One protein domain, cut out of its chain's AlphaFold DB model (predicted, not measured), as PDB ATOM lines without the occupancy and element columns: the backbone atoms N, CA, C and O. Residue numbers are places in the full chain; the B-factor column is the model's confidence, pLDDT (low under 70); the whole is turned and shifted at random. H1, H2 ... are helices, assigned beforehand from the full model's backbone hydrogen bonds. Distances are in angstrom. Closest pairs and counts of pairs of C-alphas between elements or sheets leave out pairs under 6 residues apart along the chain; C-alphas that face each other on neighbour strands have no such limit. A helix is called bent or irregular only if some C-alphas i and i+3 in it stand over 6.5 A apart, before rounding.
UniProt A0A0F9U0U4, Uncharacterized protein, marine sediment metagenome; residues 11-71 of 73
ATOM      1  N   THR A  11      11.145  38.922  54.288       93.81
ATOM      2  CA  THR A  11      11.662  37.714  54.947       93.81
ATOM      3  C   THR A  11      10.670  36.553  54.887       93.81
ATOM      4  O   THR A  11      11.066  35.421  54.626       93.81
ATOM      5  N   GLN A  12       9.377  36.805  55.117       92.75
ATOM      6  CA  GLN A  12       8.346  35.768  54.996       92.75
ATOM      7  C   GLN A  12       8.254  35.246  53.563       92.75
ATOM      8  O   GLN A  12       8.203  34.036  53.365       92.75
ATOM      9  N   SER A  13       8.291  36.150  52.581       90.75
ATOM     10  CA  SER A  13       8.238  35.795  51.161       90.75
ATOM     11  C   SER A  13       9.436  34.939  50.753       90.75
ATOM     12  O   SER A  13       9.249  33.900  50.132       90.75
ATOM     13  N   GLN A  14      10.651  35.308  51.168       93.06
ATOM     14  CA  GLN A  14      11.858  34.516  50.903       93.06
ATOM     15  C   GLN A  14      11.805  33.130  51.550       93.06
ATOM     16  O   GLN A  14      12.149  32.144  50.909       93.06
ATOM     17  N   ARG A  15      11.333  33.030  52.800       95.31
ATOM     18  CA  ARG A  15      11.245  31.745  53.513       95.31
ATOM     19  C   ARG A  15      10.314  30.739  52.840       95.31
ATOM     20  O   ARG A  15      10.525  29.543  53.000       95.31
ATOM     21  N   ILE A  16       9.281  31.210  52.143       94.12
ATOM     22  CA  ILE A  16       8.296  30.337  51.495       94.12
ATOM     23  C   ILE A  16       8.511  30.204  49.985       94.12
ATOM     24  O   ILE A  16       7.924  29.311  49.388       94.12
ATOM     25  N   ALA A  17       9.371  31.022  49.371       95.25
ATOM     26  CA  ALA A  17       9.628  31.008  47.931       95.25
ATOM     27  C   ALA A  17       9.955  29.616  47.345       95.25
ATOM     28  O   ALA A  17       9.344  29.283  46.323       95.25
ATOM     29  N   PRO A  18      10.766  28.756  48.002       96.00
ATOM     30  CA  PRO A  18      11.020  27.399  47.509       96.00
ATOM     31  C   PRO A  18       9.776  26.503  47.528       96.00
ATOM     32  O   PRO A  18       9.541  25.722  46.612       96.00
ATOM     33  N   ALA A  19       8.913  26.647  48.541       95.56
ATOM     34  CA  ALA A  19       7.657  25.897  48.620       95.56
ATOM     35  C   ALA A  19       6.662  26.301  47.517       95.56
ATOM     36  O   ALA A  19       5.750  25.543  47.194       95.56
ATOM     37  N   PHE A  20       6.849  27.484  46.928       95.81
ATOM     38  CA  PHE A  20       6.057  28.007  45.820       95.81
ATOM     39  C   PHE A  20       6.719  27.821  44.449       95.81
ATOM     40  O   PHE A  20       6.168  28.297  43.458       95.81
ATOM     41  N   ALA A  21       7.834  27.090  44.350       96.12
ATOM     42  CA  ALA A  21       8.514  26.829  43.079       96.12
ATOM     43  C   ALA A  21       7.599  26.187  42.016       96.12
ATOM     44  O   ALA A  21       7.790  26.403  40.825       96.12
ATOM     45  N   PHE A  22       6.530  25.488  42.428       95.62
ATOM     46  CA  PHE A  22       5.502  24.944  41.526       95.62
ATOM     47  C   PHE A  22       4.767  26.008  40.685       95.62
ATOM     48  O   PHE A  22       4.086  25.667  39.718       95.62
ATOM     49  N   LEU A  23       4.855  27.291  41.057       94.69
ATOM     50  CA  LEU A  23       4.319  28.400  40.264       94.69
ATOM     51  C   LEU A  23       5.134  28.655  38.992       94.69
ATOM     52  O   LEU A  23       4.606  29.240  38.043       94.69
ATOM     53  N   ASN A  24       6.389  28.208  38.968       95.88
ATOM     54  CA  ASN A  24       7.292  28.324  37.838       95.88
ATOM     55  C   ASN A  24       7.503  26.947  37.196       95.88
ATOM     56  O   ASN A  24       7.649  25.929  37.869       95.88
ATOM     57  N   LYS A  25       7.526  26.894  35.861       93.50
ATOM     58  CA  LYS A  25       7.686  25.624  35.127       93.50
ATOM     59  C   LYS A  25       9.104  25.058  35.197       93.50
ATOM     60  O   LYS A  25       9.290  23.869  34.978       93.50
ATOM     61  N   ASP A  26      10.081  25.916  35.451       94.44
ATOM     62  CA  ASP A  26      11.502  25.583  35.540       94.44
ATOM     63  C   ASP A  26      11.931  25.163  36.956       94.44
ATOM     64  O   ASP A  26      13.093  24.827  37.166       94.44
ATOM     65  N   GLY A  27      11.007  25.170  37.925       93.06
ATOM     66  CA  GLY A  27      11.292  24.835  39.321       93.06
ATOM     67  C   GLY A  27      12.088  25.902  40.072       93.06
ATOM     68  O   GLY A  27      12.537  25.638  41.185       93.06
ATOM     69  N   SER A  28      12.267  27.094  39.495       95.94
ATOM     70  CA  SER A  28      12.868  28.226  40.200       95.94
ATOM     71  C   SER A  28      11.961  28.728  41.328       95.94
ATOM     72  O   SER A  28      10.731  28.634  41.255       95.94
ATOM     73  N   ASP A  29      12.572  29.299  42.366       96.56
ATOM     74  CA  ASP A  29      11.860  29.909  43.488       96.56
ATOM     75  C   ASP A  29      10.852  30.968  43.019       96.56
ATOM     76  O   ASP A  29      11.123  31.787  42.133       96.56
ATOM     77  N   ALA A  30       9.676  30.995  43.646       94.88
ATOM     78  CA  ALA A  30       8.675  32.003  43.324       94.88
ATOM     79  C   ALA A  30       9.097  33.396  43.811       94.88
ATOM     80  O   ALA A  30       9.559  33.588  44.936       94.88
ATOM     81  N   THR A  31       8.845  34.413  42.991       94.12
ATOM     82  CA  THR A  31       9.016  35.812  43.395       94.12
ATOM     83  C   THR A  31       7.975  36.212  44.445       94.12
ATOM     84  O   THR A  31       6.855  35.694  44.473       94.12
ATOM     85  N   ALA A  32       8.293  37.215  45.269       91.00
ATOM     86  CA  ALA A  32       7.363  37.741  46.275       91.00
ATOM     87  C   ALA A  32       6.004  38.160  45.673       91.00
ATOM     88  O   ALA A  32       4.955  37.899  46.260       91.00
ATOM     89  N   ALA A  33       6.010  38.737  44.466       90.56
ATOM     90  CA  ALA A  33       4.792  39.117  43.756       90.56
ATOM     91  C   ALA A  33       3.936  37.898  43.362       90.56
ATOM     92  O   ALA A  33       2.719  37.912  43.556       90.56
ATOM     93  N   GLN A  34       4.554  36.827  42.853       93.81
ATOM     94  CA  GLN A  34       3.845  35.590  42.498       93.81
ATOM     95  C   GLN A  34       3.205  34.939  43.727       93.81
ATOM     96  O   GLN A  34       2.031  34.565  43.685       93.81
ATOM     97  N   ILE A  35       3.951  34.872  44.832       93.31
ATOM     98  CA  ILE A  35       3.463  34.355  46.113       93.31
ATOM     99  C   ILE A  35       2.255  35.175  46.583       93.31
ATOM    100  O   ILE A  35       1.206  34.611  46.892       93.31
ATOM    101  N   GLN A  36       2.354  36.508  46.573       89.94
ATOM    102  CA  GLN A  36       1.270  37.386  47.020       89.94
ATOM    103  C   GLN A  36       0.003  37.234  46.164       89.94
ATOM    104  O   GLN A  36      -1.108  37.154  46.697       89.94
ATOM    105  N   VAL A  37       0.153  37.146  44.838       90.25
ATOM    106  CA  VAL A  37      -0.972  36.912  43.919       90.25
ATOM    107  C   VAL A  37      -1.623  35.559  44.190       90.25
ATOM    108  O   VAL A  37      -2.854  35.473  44.237       90.25
ATOM    109  N   TRP A  38      -0.829  34.507  44.387       92.44
ATOM    110  CA  TRP A  38      -1.359  33.177  44.667       92.44
ATOM    111  C   TRP A  38      -2.112  33.134  45.999       92.44
ATOM    112  O   TRP A  38      -3.255  32.676  46.035       92.44
ATOM    113  N   VAL A  39      -1.530  33.686  47.068       90.25
ATOM    114  CA  VAL A  39      -2.169  33.754  48.394       90.25
ATOM    115  C   VAL A  39      -3.500  34.497  48.305       90.25
ATOM    116  O   VAL A  39      -4.522  34.002  48.784       90.25
ATOM    117  N   ARG A  40      -3.535  35.639  47.608       89.00
ATOM    118  CA  ARG A  40      -4.778  36.393  47.394       89.00
ATOM    119  C   ARG A  40      -5.836  35.563  46.668       89.00
ATOM    120  O   ARG A  40      -7.004  35.606  47.051       89.00
ATOM    121  N   ARG A  41      -5.452  34.791  45.645       90.31
ATOM    122  CA  ARG A  41      -6.378  33.893  44.929       90.31
ATOM    123  C   ARG A  41      -6.969  32.832  45.857       90.31
ATOM    124  O   ARG A  41      -8.179  32.625  45.808       90.31
ATOM    125  N   GLN A  42      -6.158  32.218  46.720       92.00
ATOM    126  CA  GLN A  42      -6.647  31.215  47.675       92.00
ATOM    127  C   GLN A  42      -7.636  31.804  48.681       92.00
ATOM    128  O   GLN A  42      -8.687  31.216  48.929       92.00
ATOM    129  N   ILE A  43      -7.347  32.994  49.215       89.44
ATOM    130  CA  ILE A  43      -8.247  33.664  50.162       89.44
ATOM    131  C   ILE A  43      -9.584  33.986  49.490       89.44
ATOM    132  O   ILE A  43     -10.638  33.679  50.041       89.44
ATOM    133  N   VAL A  44      -9.559  34.544  48.274       89.38
ATOM    134  CA  VAL A  44     -10.786  34.836  47.513       89.38
ATOM    135  C   VAL A  44     -11.584  33.561  47.234       89.38
ATOM    136  O   VAL A  44     -12.801  33.560  47.406       89.38
ATOM    137  N   ALA A  45     -10.922  32.474  46.829       89.88
ATOM    138  CA  ALA A  45     -11.585  31.195  46.587       89.88
ATOM    139  C   ALA A  45     -12.256  30.657  47.860       89.88
ATOM    140  O   ALA A  45     -13.416  30.246  47.817       89.88
ATOM    141  N   ARG A  46     -11.570  30.734  49.008       91.56
ATOM    142  CA  ARG A  46     -12.107  30.282  50.296       91.56
ATOM    143  C   ARG A  46     -13.290  31.124  50.766       91.56
ATOM    144  O   ARG A  46     -14.263  30.561  51.257       91.56
ATOM    145  N   VAL A  47     -13.231  32.445  50.586       89.19
ATOM    146  CA  VAL A  47     -14.352  33.345  50.905       89.19
ATOM    147  C   VAL A  47     -15.567  33.009  50.045       89.19
ATOM    148  O   VAL A  47     -16.642  32.794  50.592       89.19
ATOM    149  N   LYS A  48     -15.390  32.851  48.728       90.25
ATOM    150  CA  LYS A  48     -16.483  32.447  47.828       90.25
ATOM    151  C   LYS A  48     -17.087  31.096  48.212       90.25
ATOM    152  O   LYS A  48     -18.304  30.954  48.229       90.25
ATOM    153  N   GLN A  49     -16.246  30.114  48.542       93.31
ATOM    154  CA  GLN A  49     -16.707  28.801  48.998       93.31
ATOM    155  C   GLN A  49     -17.548  28.919  50.274       93.31
ATOM    156  O   GLN A  49     -18.597  28.291  50.386       93.31
ATOM    157  N   TYR A  50     -17.099  29.731  51.230       92.06
ATOM    158  CA  TYR A  50     -17.810  29.949  52.485       92.06
ATOM    159  C   TYR A  50     -19.153  30.662  52.284       92.06
ATOM    160  O   TYR A  50     -20.159  30.240  52.848       92.06
ATOM    161  N   GLU A  51     -19.189  31.707  51.454       91.25
ATOM    162  CA  GLU A  51     -20.424  32.417  51.100       91.25
ATOM    163  C   GLU A  51     -21.425  31.488  50.401       91.25
ATOM    164  O   GLU A  51     -22.594  31.449  50.781       91.25
ATOM    165  N   SER A  52     -20.961  30.674  49.446       92.69
ATOM    166  CA  SER A  52     -21.803  29.678  48.776       92.69
ATOM    167  C   SER A  52     -22.328  28.617  49.745       92.69
ATOM    168  O   SER A  52     -23.507  28.288  49.697       92.69
ATOM    169  N   SER A  53     -21.490  28.106  50.651       94.19
ATOM    170  CA  SER A  53     -21.917  27.112  51.643       94.19
ATOM    171  C   SER A  53     -22.970  27.670  52.600       94.19
ATOM    172  O   SER A  53     -23.884  26.942  52.972       94.19
ATOM    173  N   LYS A  54     -22.865  28.948  52.985       94.00
ATOM    174  CA  LYS A  54     -23.893  29.622  53.787       94.00
ATOM    175  C   LYS A  54     -25.212  29.751  53.037       94.00
ATOM    176  O   LYS A  54     -26.254  29.477  53.618       94.00
ATOM    177  N   ALA A  55     -25.161  30.171  51.774       90.31
ATOM    178  CA  ALA A  55     -26.355  30.306  50.947       90.31
ATOM    179  C   ALA A  55     -27.073  28.958  50.784       90.31
ATOM    180  O   ALA A  55     -28.285  28.897  50.961       90.31
ATOM    181  N   ASN A  56     -26.319  27.880  50.546       93.81
ATOM    182  CA  ASN A  56     -26.876  26.532  50.456       93.81
ATOM    183  C   ASN A  56     -27.509  26.092  51.778       93.81
ATOM    184  O   ASN A  56     -28.647  25.659  51.772       93.81
ATOM    185  N   ALA A  57     -26.836  26.291  52.916       93.19
ATOM    186  CA  ALA A  57     -27.398  25.917  54.216       93.19
ATOM    187  C   ALA A  57     -28.712  26.656  54.539       93.19
ATOM    188  O   ALA A  57     -29.604  26.083  55.156       93.19
ATOM    189  N   ILE A  58     -28.842  27.920  54.118       93.00
ATOM    190  CA  ILE A  58     -30.091  28.684  54.253       93.00
ATOM    191  C   ILE A  58     -31.172  28.118  53.323       93.00
ATOM    192  O   ILE A  58     -32.311  27.959  53.751       93.00
ATOM    193  N   ALA A  59     -30.822  27.803  52.072       91.38
ATOM    194  CA  ALA A  59     -31.752  27.204  51.119       91.38
ATOM    195  C   ALA A  59     -32.239  25.823  51.586       91.38
ATOM    196  O   ALA A  59     -33.437  25.569  51.567       91.38
ATOM    197  N   ASP A  60     -31.336  24.973  52.077       94.31
ATOM    198  CA  ASP A  60     -31.659  23.648  52.611       94.31
ATOM    199  C   ASP A  60     -32.575  23.755  53.840       94.31
ATOM    200  O   ASP A  60     -33.540  23.004  53.965       94.31
ATOM    201  N   ALA A  61     -32.321  24.721  54.732       93.00
ATOM    202  CA  ALA A  61     -33.190  24.977  55.878       93.00
ATOM    203  C   ALA A  61     -34.601  25.416  55.449       93.00
ATOM    204  O   ALA A  61     -35.578  24.949  56.029       93.00
ATOM    205  N   GLN A  62     -34.708  26.267  54.422       93.56
ATOM    206  CA  GLN A  62     -36.001  26.682  53.876       93.56
ATOM    207  C   GLN A  62     -36.747  25.505  53.238       93.56
ATOM    208  O   GLN A  62     -37.927  25.322  53.509       93.56
ATOM    209  N   ILE A  63     -36.054  24.678  52.448       93.19
ATOM    210  CA  ILE A  63     -36.642  23.486  51.821       93.19
ATOM    211  C   ILE A  63     -37.178  22.529  52.888       93.19
ATOM    212  O   ILE A  63     -38.302  22.056  52.766       93.19
ATOM    213  N   ASN A  64     -36.407  22.266  53.946       93.06
ATOM    214  CA  ASN A  64     -36.862  21.397  55.031       93.06
ATOM    215  C   ASN A  64     -38.099  21.969  55.731       93.06
ATOM    216  O   ASN A  64     -39.041  21.230  55.990       93.06
ATOM    217  N   GLN A  65     -38.133  23.282  55.972       93.31
ATOM    218  CA  GLN A  65     -39.303  23.935  56.553       93.31
ATOM    219  C   GLN A  65     -40.537  23.824  55.642       93.31
ATOM    220  O   GLN A  65     -41.642  23.590  56.128       93.31
ATOM    221  N   ASP A  66     -40.366  23.980  54.329       92.94
ATOM    222  CA  ASP A  66     -41.458  23.850  53.361       92.94
ATOM    223  C   ASP A  66     -41.978  22.400  53.301       92.94
ATOM    224  O   ASP A  66     -43.189  22.184  53.335       92.94
ATOM    225  N   LEU A  67     -41.085  21.404  53.319       92.94
ATOM    226  CA  LEU A  67     -41.446  19.980  53.374       92.94
ATOM    227  C   LEU A  67     -42.191  19.611  54.667       92.94
ATOM    228  O   LEU A  67     -43.219  18.932  54.609       92.94
ATOM    229  N   GLU A  68     -41.726  20.103  55.820       93.62
ATOM    230  CA  GLU A  68     -42.412  19.933  57.109       93.62
ATOM    231  C   GLU A  68     -43.825  20.545  57.073       93.62
ATOM    232  O   GLU A  68     -44.787  19.920  57.527       93.62
ATOM    233  N   ASN A  69     -43.976  21.739  56.485       92.25
ATOM    234  CA  ASN A  69     -45.276  22.404  56.322       92.25
ATOM    235  C   ASN A  69     -46.224  21.634  55.390       92.25
ATOM    236  O   ASN A  69     -47.440  21.661  55.586       92.25
ATOM    237  N   GLU A  70     -45.683  20.939  54.390       92.75
ATOM    238  CA  GLU A  70     -46.439  20.043  53.509       92.75
ATOM    239  C   GLU A  70     -46.752  18.679  54.159       92.75
ATOM    240  O   GLU A  70     -47.470  17.867  53.574       92.75
ATOM    241  N   GLY A  71     -46.258  18.423  55.376       91.06
ATOM    242  CA  GLY A  71     -46.506  17.190  56.126       91.06
ATOM    243  C   GLY A  71     -45.614  16.016  55.721       91.06
ATOM    244  O   GLY A  71     -45.932  14.872  56.054       91.06
TER     245      GLY A  71
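AT A GLANCE: This is residues 11 to 71 of the 73 residues of an uncharacterized protein of marine sediment metagenome (UniProt A0A0F9U0U4). A short helix, H1, and the link after it make a small head at one end of a long helix, H2, whose residues 39 to 69 stick out from it like a shaft. H1 lies across the beginning of H2. The printed part has 61 residues, with two named helices in the order H1, H2 and no named strand, and is all helix. It is extended, with a radius of gyration of the C-alphas of 20.6 A, a rod spanning 62 by 22 by 13 A.

HOW THE PARTS SIT: H1, residues 11 to 23, is irregular, with C-alphas 19 and 22 7.5 A apart. H2, residues 32 to 69, touches H1 with residues 32 to 35 alone; the closest C-alphas, of Ser 13 and Ala 32, are 5.3 A apart. Their lines are about perpendicular, at 74 degrees. In H2 every O i to N i+4 pair is within hydrogen-bond range; in H1, 5 of 9 are.

IN THESE COORDINATES: H1 begins at C-alpha 11 (11.662, 37.714, 54.947). H2, 55.7 A long from first to last C-alpha, runs from C-alpha 32 (7.363, 37.741, 46.275) to C-alpha 69 (-45.276, 22.404, 56.322).

THE WHOLE: The C-alphas farthest apart, of Ser 28 and Gly 71, are 62.5 A apart. The link is short, and the printed part has no cut. Residues 39 to 71 stand free. No printed residue is under 70 in pLDDT.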